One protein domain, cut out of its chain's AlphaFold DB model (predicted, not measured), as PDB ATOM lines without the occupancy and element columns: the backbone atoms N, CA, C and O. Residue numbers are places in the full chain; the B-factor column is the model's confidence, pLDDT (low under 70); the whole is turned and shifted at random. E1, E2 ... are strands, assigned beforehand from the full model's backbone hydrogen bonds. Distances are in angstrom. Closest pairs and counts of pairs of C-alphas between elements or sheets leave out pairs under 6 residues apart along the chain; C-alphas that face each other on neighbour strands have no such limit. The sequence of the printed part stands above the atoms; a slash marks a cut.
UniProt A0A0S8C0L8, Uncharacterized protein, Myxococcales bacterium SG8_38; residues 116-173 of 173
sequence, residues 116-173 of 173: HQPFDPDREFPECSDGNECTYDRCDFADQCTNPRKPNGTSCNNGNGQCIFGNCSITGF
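This is residues 116 to 173 of the 173 residues of an uncharacterized protein of Myxococcales bacterium SG8_38 (UniProt A0A0S8C0L8). This is a part with little regular structure: a long looping chain, in which residues 117 to 126 stick out, folds back on itself at residues 138 to 146 and leads into a small hairpin of two strands, E1 and E2, after which residues 170 to 173 run on as a short tail to the chain's last residue. Of 58 residues printed, 7 are in named elements, E1 then E2, an antiparallel sheet of order E1 - E2; the class is all strand, with no named helix. The whole is loose, with a radius of gyration of the C-alphas of 14.2 A, and flat, spanning 45 by 25 by 12 A.

C-alpha 116 is at (49.886, -31.217, 123.759), and residues 116 to 160 hold no named element. E1 is residues 161 to 164, 9.4 A long, from (28.410, -41.481, 105.847). E2 is residues 167 to 169, 6.3 A long, ending at (29.036, -38.215, 101.829).

Residues 138 to 139 pair antiparallel with 145 to 146, and residues 155 to 156 with 161 to 162 of E1. E1 and E2 form a hairpin with a tight link, antiparallel at 135 degrees. N 162 and O 169 are within hydrogen-bond range at 2.8 A.

The farthest C-alphas, of Asp 120 and Phe 173, are 45.2 A apart. The printed part has no cut. pLDDT is under 70 at residues 116 to 128, 139 to 144 and 172 to 173.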
ATOM      1  N   HIS A 116      50.534 -32.205 122.920       48.16
ATOM      2  CA  HIS A 116      49.886 -31.217 123.759       48.16
ATOM      3  C   HIS A 116      50.403 -31.399 125.190       48.16
ATOM      4  O   HIS A 116      49.784 -32.085 126.008       48.16
ATOM      5  N   GLN A 117      51.516 -30.742 125.526       45.12
ATOM      6  CA  GLN A 117      51.835 -30.473 126.931       45.12
ATOM      7  C   GLN A 117      50.764 -29.543 127.566       45.12
ATOM      8  O   GLN A 117      50.078 -28.805 126.856       45.12
ATOM      9  N   PRO A 118      50.535 -29.616 128.894       49.97
ATOM     10  CA  PRO A 118      49.185 -29.574 129.454       49.97
ATOM     11  C   PRO A 118      48.663 -28.179 129.838       49.97
ATOM     12  O   PRO A 118      49.382 -27.350 130.384       49.97
ATOM     13  N   PHE A 119      47.341 -28.033 129.682       42.41
ATOM     14  CA  PHE A 119      46.427 -27.174 130.454       42.41
ATOM     15  C   PHE A 119      46.728 -25.662 130.468       42.41
ATOM     16  O   PHE A 119      47.078 -25.092 131.500       42.41
ATOM     17  N   ASP A 120      46.472 -24.996 129.339       45.31
ATOM     18  CA  ASP A 120      46.136 -23.567 129.324       45.31
ATOM     19  C   ASP A 120      44.596 -23.414 129.351       45.31
ATOM     20  O   ASP A 120      43.930 -23.790 128.383       45.31
ATOM     21  N   PRO A 121      43.993 -22.925 130.452       48.72
ATOM     22  CA  PRO A 121      42.544 -22.784 130.592       48.72
ATOM     23  C   PRO A 121      41.931 -21.622 129.785       48.72
ATOM     24  O   PRO A 121      40.705 -21.508 129.775       48.72
ATOM     25  N   ASP A 122      42.735 -20.797 129.100       51.91
ATOM     26  CA  ASP A 122      42.264 -19.617 128.356       51.91
ATOM     27  C   ASP A 122      42.251 -19.798 126.817       51.91
ATOM     28  O   ASP A 122      41.892 -18.867 126.089       51.91
ATOM     29  N   ARG A 123      42.588 -20.989 126.287       50.22
ATOM     30  CA  ARG A 123      42.470 -21.315 124.849       50.22
ATOM     31  C   ARG A 123      41.493 -22.465 124.597       50.22
ATOM     32  O   ARG A 123      41.777 -23.630 124.851       50.22
ATOM     33  N   GLU A 124      40.338 -22.132 124.035       46.31
ATOM     34  CA  GLU A 124      39.362 -23.078 123.485       46.31
ATOM     35  C   GLU A 124      39.976 -23.804 122.264       46.31
ATOM     36  O   GLU A 124      39.906 -23.286 121.160       46.31
ATOM     37  N   PHE A 125      40.657 -24.938 122.497       50.34
ATOM     38  CA  PHE A 125      41.381 -25.821 121.552       50.34
ATOM     39  C   PHE A 125      41.033 -25.698 120.048       50.34
ATOM     40  O   PHE A 125      39.967 -26.167 119.639       50.34
ATOM     41  N   PRO A 126      41.982 -25.229 119.200       55.59
ATOM     42  CA  PRO A 126      42.070 -25.730 117.820       55.59
ATOM     43  C   PRO A 126      43.469 -25.512 117.189       55.59
ATOM     44  O   PRO A 126      43.681 -24.469 116.580       55.59
ATOM     45  N   GLU A 127      44.445 -26.426 117.281       64.06
ATOM     46  CA  GLU A 127      45.748 -26.163 116.610       64.06
ATOM     47  C   GLU A 127      46.244 -27.266 115.656       64.06
ATOM     48  O   GLU A 127      47.372 -27.209 115.183       64.06
ATOM     49  N   CYS A 128      45.368 -28.197 115.252       67.31
ATOM     50  CA  CYS A 128      45.498 -28.846 113.933       67.31
ATOM     51  C   CYS A 128      44.182 -29.407 113.368       67.31
ATOM     52  O   CYS A 128      44.088 -29.679 112.172       67.31
ATOM     53  N   SER A 129      43.144 -29.548 114.197       76.81
ATOM     54  CA  SER A 129      41.860 -30.026 113.693       76.81
ATOM     55  C   SER A 129      41.168 -28.992 112.815       76.81
ATOM     56  O   SER A 129      40.879 -27.880 113.257       76.81
ATOM     57  N   ASP A 130      40.876 -29.375 111.573       79.75
ATOM     58  CA  ASP A 130      40.081 -28.583 110.627       79.75
ATOM     59  C   ASP A 130      38.564 -28.827 110.783       79.75
ATOM     60  O   ASP A 130      37.756 -28.281 110.026       79.75
ATOM     61  N   GLY A 131      38.168 -29.649 111.765       83.69
ATOM     62  CA  GLY A 131      36.779 -30.029 112.017       83.69
ATOM     63  C   GLY A 131      36.184 -30.957 110.953       83.69
ATOM     64  O   GLY A 131      34.973 -31.190 110.957       83.69
ATOM     65  N   ASN A 132      36.995 -31.490 110.036       86.94
ATOM     66  CA  ASN A 132      36.550 -32.387 108.984       86.94
ATOM     67  C   ASN A 132      36.914 -33.842 109.316       86.94
ATOM     68  O   ASN A 132      38.046 -34.293 109.202       86.94
ATOM     69  N   GLU A 133      35.899 -34.650 109.629       89.44
ATOM     70  CA  GLU A 133      36.088 -36.076 109.929       89.44
ATOM     71  C   GLU A 133      36.701 -36.885 108.769       89.44
ATOM     72  O   GLU A 133      37.128 -38.021 108.982       89.44
ATOM     73  N   CYS A 134      36.752 -36.337 107.551       92.38
ATOM     74  CA  CYS A 134      37.318 -36.968 106.360       92.38
ATOM     75  C   CYS A 134      38.738 -36.515 105.998       92.38
ATOM     76  O   CYS A 134      39.260 -36.915 104.949       92.38
ATOM     77  N   THR A 135      39.393 -35.756 106.866       88.38
ATOM     78  CA  THR A 135      40.828 -35.451 106.840       88.38
ATOM     79  C   THR A 135      41.474 -35.975 108.124       88.38
ATOM     80  O   THR A 135      40.814 -36.197 109.139       88.38
ATOM     81  N   TYR A 136      42.748 -36.352 108.044       83.31
ATOM     82  CA  TYR A 136      43.550 -36.620 109.234       83.31
ATOM     83  C   TYR A 136      44.086 -35.301 109.757       83.31
ATOM     84  O   TYR A 136      44.537 -34.513 108.945       83.31
ATOM     85  N   ASP A 137      44.153 -35.119 111.065       79.81
ATOM     86  CA  ASP A 137      44.788 -33.951 111.669       79.81
ATOM     87  C   ASP A 137      46.198 -34.362 112.102       79.81
ATOM     88  O   ASP A 137      46.348 -35.128 113.053       79.81
ATOM     89  N   ARG A 138      47.230 -33.980 111.335       73.00
ATOM     90  CA  ARG A 138      48.615 -34.431 111.560       73.00
ATOM     91  C   ARG A 138      49.604 -33.277 111.555       73.00
ATOM     92  O   ARG A 138      49.636 -32.505 110.604       73.00
ATOM     93  N   CYS A 139      50.477 -33.245 112.554       69.50
ATOM     94  CA  CYS A 139      51.647 -32.373 112.581       69.50
ATOM     95  C   CYS A 139      52.851 -33.062 111.903       69.50
ATOM     96  O   CYS A 139      53.022 -34.278 112.039       69.50
ATOM     97  N   ASP A 140      53.659 -32.312 111.148       64.69
ATOM     98  CA  ASP A 140      54.957 -32.778 110.640       64.69
ATOM     99  C   ASP A 140      56.108 -32.497 111.631       64.69
ATOM    100  O   ASP A 140      55.905 -31.919 112.697       64.69
ATOM    101  N   PHE A 141      57.336 -32.905 111.284       58.59
ATOM    102  CA  PHE A 141      58.532 -32.712 112.124       58.59
ATOM    103  C   PHE A 141      58.953 -31.243 112.321       58.59
ATOM    104  O   PHE A 141      59.903 -30.982 113.057       58.59
ATOM    105  N   ALA A 142      58.310 -30.294 111.636       60.22
ATOM    106  CA  ALA A 142      58.537 -28.858 111.768       60.22
ATOM    107  C   ALA A 142      57.391 -28.158 112.523       60.22
ATOM    108  O   ALA A 142      57.272 -26.933 112.434       60.22
ATOM    109  N   ASP A 143      56.546 -28.923 113.223       62.41
ATOM    110  CA  ASP A 143      55.320 -28.456 113.878       62.41
ATOM    111  C   ASP A 143      54.322 -27.800 112.901       62.41
ATOM    112  O   ASP A 143      53.485 -26.980 113.286       62.41
ATOM    113  N   GLN A 144      54.373 -28.153 111.610       67.25
ATOM    114  CA  GLN A 144      53.391 -27.694 110.633       67.25
ATOM    115  C   GLN A 144      52.185 -28.637 110.613       67.25
ATOM    116  O   GLN A 144      52.303 -29.833 110.346       67.25
ATOM    117  N   CYS A 145      50.992 -28.082 110.838       76.31
ATOM    118  CA  CYS A 145      49.749 -28.828 110.688       76.31
ATOM    119  C   CYS A 145      49.446 -29.133 109.211       76.31
ATOM    120  O   CYS A 145      49.492 -28.257 108.342       76.31
ATOM    121  N   THR A 146      49.083 -30.384 108.938       80.06
ATOM    122  CA  THR A 146      48.636 -30.879 107.639       80.06
ATOM    123  C   THR A 146      47.339 -31.670 107.798       80.06
ATOM    124  O   THR A 146      47.206 -32.481 108.714       80.06
ATOM    125  N   ASN A 147      46.399 -31.478 106.863       83.75
ATOM    126  CA  ASN A 147      45.105 -32.169 106.869       83.75
ATOM    127  C   ASN A 147      44.929 -33.098 105.647       83.75
ATOM    128  O   ASN A 147      44.104 -32.830 104.764       83.75
ATOM    129  N   PRO A 148      45.736 -34.170 105.490       86.75
ATOM    130  CA  PRO A 148      45.622 -35.054 104.338       86.75
ATOM    131  C   PRO A 148      44.298 -35.820 104.358       86.75
ATOM    132  O   PRO A 148      43.787 -36.215 105.405       86.75
ATOM    133  N   ARG A 149      43.744 -36.078 103.170       92.56
ATOM    134  CA  ARG A 149      42.457 -36.772 103.034       92.56
ATOM    135  C   ARG A 149      42.527 -38.195 103.583       92.56
ATOM    136  O   ARG A 149      43.469 -38.932 103.282       92.56
ATOM    137  N   LYS A 150      41.481 -38.602 104.299       88.75
ATOM    138  CA  LYS A 150      41.251 -40.011 104.626       88.75
ATOM    139  C   LYS A 150      40.897 -40.805 103.358       88.75
ATOM    140  O   LYS A 150      40.390 -40.220 102.391       88.75
ATOM    141  N   PRO A 151      41.157 -42.124 103.337       91.31
ATOM    142  CA  PRO A 151      40.767 -42.991 102.233       91.31
ATOM    143  C   PRO A 151      39.273 -42.897 101.902       91.31
ATOM    144  O   PRO A 151      38.426 -42.703 102.777       91.31
ATOM    145  N   ASN A 152      38.934 -43.087 100.625       91.50
ATOM    146  CA  ASN A 152      37.533 -43.182 100.230       91.50
ATOM    147  C   ASN A 152      36.882 -44.402 100.907       91.50
ATOM    148  O   ASN A 152      37.447 -45.494 100.877       91.50
ATOM    149  N   GLY A 153      35.697 -44.221 101.492       88.50
ATOM    150  CA  GLY A 153      34.971 -45.266 102.223       88.50
ATOM    151  C   GLY A 153      35.176 -45.261 103.741       88.50
ATOM    152  O   GLY A 153      34.463 -45.984 104.435       88.50
ATOM    153  N   THR A 154      36.089 -44.445 104.284       91.94
ATOM    154  CA  THR A 154      36.197 -44.253 105.741       91.94
ATOM    155  C   THR A 154      34.887 -43.701 106.304       91.94
ATOM    156  O   THR A 154      34.285 -42.813 105.704       91.94
ATOM    157  N   SER A 155      34.430 -44.229 107.439       91.31
ATOM    158  CA  SER A 155      33.193 -43.786 108.084       91.31
ATOM    159  C   SER A 155      33.291 -42.340 108.567       91.31
ATOM    160  O   SER A 155      34.301 -41.956 109.156       91.31
ATOM    161  N   CYS A 156      32.216 -41.583 108.390       91.56
ATOM    162  CA  CYS A 156      32.048 -40.229 108.912       91.56
ATOM    163  C   CYS A 156      30.595 -40.007 109.359       91.56
ATOM    164  O   CYS A 156      29.727 -40.848 109.106       91.56
ATOM    165  N   ASN A 157      30.327 -38.892 110.039       89.31
ATOM    166  CA  ASN A 157      29.044 -38.532 110.634       89.31
ATOM    167  C   ASN A 157      28.486 -39.655 111.523       89.31
ATOM    168  O   ASN A 157      27.425 -40.224 111.247       89.31
ATOM    169  N   ASN A 158      29.245 -40.030 112.558       85.94
ATOM    170  CA  ASN A 158      28.891 -41.117 113.483       85.94
ATOM    171  C   ASN A 158      28.555 -42.448 112.778       85.94
ATOM    172  O   ASN A 158      27.712 -43.215 113.242       85.94
ATOM    173  N   GLY A 159      29.193 -42.713 111.633       86.25
ATOM    174  CA  GLY A 159      28.991 -43.930 110.843       86.25
ATOM    175  C   GLY A 159      27.863 -43.865 109.811       86.25
ATOM    176  O   GLY A 159      27.651 -44.845 109.103       86.25
ATOM    177  N   ASN A 160      27.166 -42.732 109.676       89.19
ATOM    178  CA  ASN A 160      26.075 -42.563 108.706       89.19
ATOM    179  C   ASN A 160      26.549 -42.160 107.301       89.19
ATOM    180  O   ASN A 160      25.740 -42.066 106.379       89.19
ATOM    181  N   GLY A 161      27.839 -41.881 107.124       92.25
ATOM    182  CA  GLY A 161      28.410 -41.481 105.847       92.25
ATOM    183  C   GLY A 161      29.748 -42.141 105.556       92.25
ATOM    184  O   GLY A 161      30.359 -42.791 106.408       92.25
ATOM    185  N   GLN A 162      30.206 -41.935 104.327       95.00
ATOM    186  CA  GLN A 162      31.513 -42.351 103.844       95.00
ATOM    187  C   GLN A 162      32.285 -41.153 103.304       95.00
ATOM    188  O   GLN A 162      31.748 -40.312 102.582       95.00
ATOM    189  N   CYS A 163      33.574 -41.099 103.608       94.94
ATOM    190  CA  CYS A 163      34.474 -40.111 103.048       94.94
ATOM    191  C   CYS A 163      34.664 -40.354 101.550       94.94
ATOM    192  O   CYS A 163      34.990 -41.465 101.134       94.94
ATOM    193  N   ILE A 164      34.477 -39.314 100.736       93.75
ATOM    194  CA  ILE A 164      34.755 -39.317  99.298       93.75
ATOM    195  C   ILE A 164      35.520 -38.039  98.964       93.75
ATOM    196  O   ILE A 164      35.032 -36.928  99.168       93.75
ATOM    197  N   PHE A 165      36.751 -38.189  98.475       92.31
ATOM    198  CA  PHE A 165      37.659 -37.082  98.155       92.31
ATOM    199  C   PHE A 165      37.785 -36.042  99.284       92.31
ATOM    200  O   PHE A 165      37.883 -34.841  99.024       92.31
ATOM    201  N   GLY A 166      37.829 -36.508 100.538       90.75
ATOM    202  CA  GLY A 166      38.000 -35.669 101.731       90.75
ATOM    203  C   GLY A 166      36.733 -34.970 102.224       90.75
ATOM    204  O   GLY A 166      36.835 -34.095 103.072       90.75
ATOM    205  N   ASN A 167      35.556 -35.332 101.712       92.81
ATOM    206  CA  ASN A 167      34.271 -34.819 102.188       92.81
ATOM    207  C   ASN A 167      33.394 -35.972 102.670       92.81
ATOM    208  O   ASN A 167      33.386 -37.039 102.052       92.81
ATOM    209  N   CYS A 168      32.628 -35.751 103.736       93.56
ATOM    210  CA  CYS A 168      31.672 -36.742 104.209       93.56
ATOM    211  C   CYS A 168      30.449 -36.794 103.284       93.56
ATOM    212  O   CYS A 168      29.735 -35.803 103.125       93.56
ATOM    213  N   SER A 169      30.203 -37.951 102.669       93.62
ATOM    214  CA  SER A 169      29.036 -38.215 101.829       93.62
ATOM    215  C   SER A 169      28.064 -39.130 102.564       93.62
ATOM    216  O   SER A 169      28.405 -40.250 102.936       93.62
ATOM    217  N   ILE A 170      26.840 -38.654 102.773       87.94
ATOM    218  CA  ILE A 170      25.759 -39.426 103.384       87.94
ATOM    219  C   ILE A 170      24.945 -40.012 102.230       87.94
ATOM    220  O   ILE A 170      24.181 -39.296 101.580       87.94
ATOM    221  N   THR A 171      25.126 -41.294 101.922       71.44
ATOM    222  CA  THR A 171      24.287 -41.980 100.931       71.44
ATOM    223  C   THR A 171      22.942 -42.308 101.573       71.44
ATOM    224  O   THR A 171      22.763 -43.380 102.141       71.44
ATOM    225  N   GLY A 172      22.014 -41.356 101.530       59.72
ATOM    226  CA  GLY A 172      20.614 -41.589 101.872       59.72
ATOM    227  C   GLY A 172      19.868 -42.208 100.690       59.72
ATOM    228  O   GLY A 172      19.883 -41.643  99.596       59.72
ATOM    229  N   PHE A 173      19.211 -43.343 100.921       49.12
ATOM    230  CA  PHE A 173      17.998 -43.730 100.199       49.12
ATOM    231  C   PHE A 173      16.817 -43.599 101.156       49.12
ATOM    232  O   PHE A 173      16.996 -43.961 102.342       49.12
TER     233      PHE A 173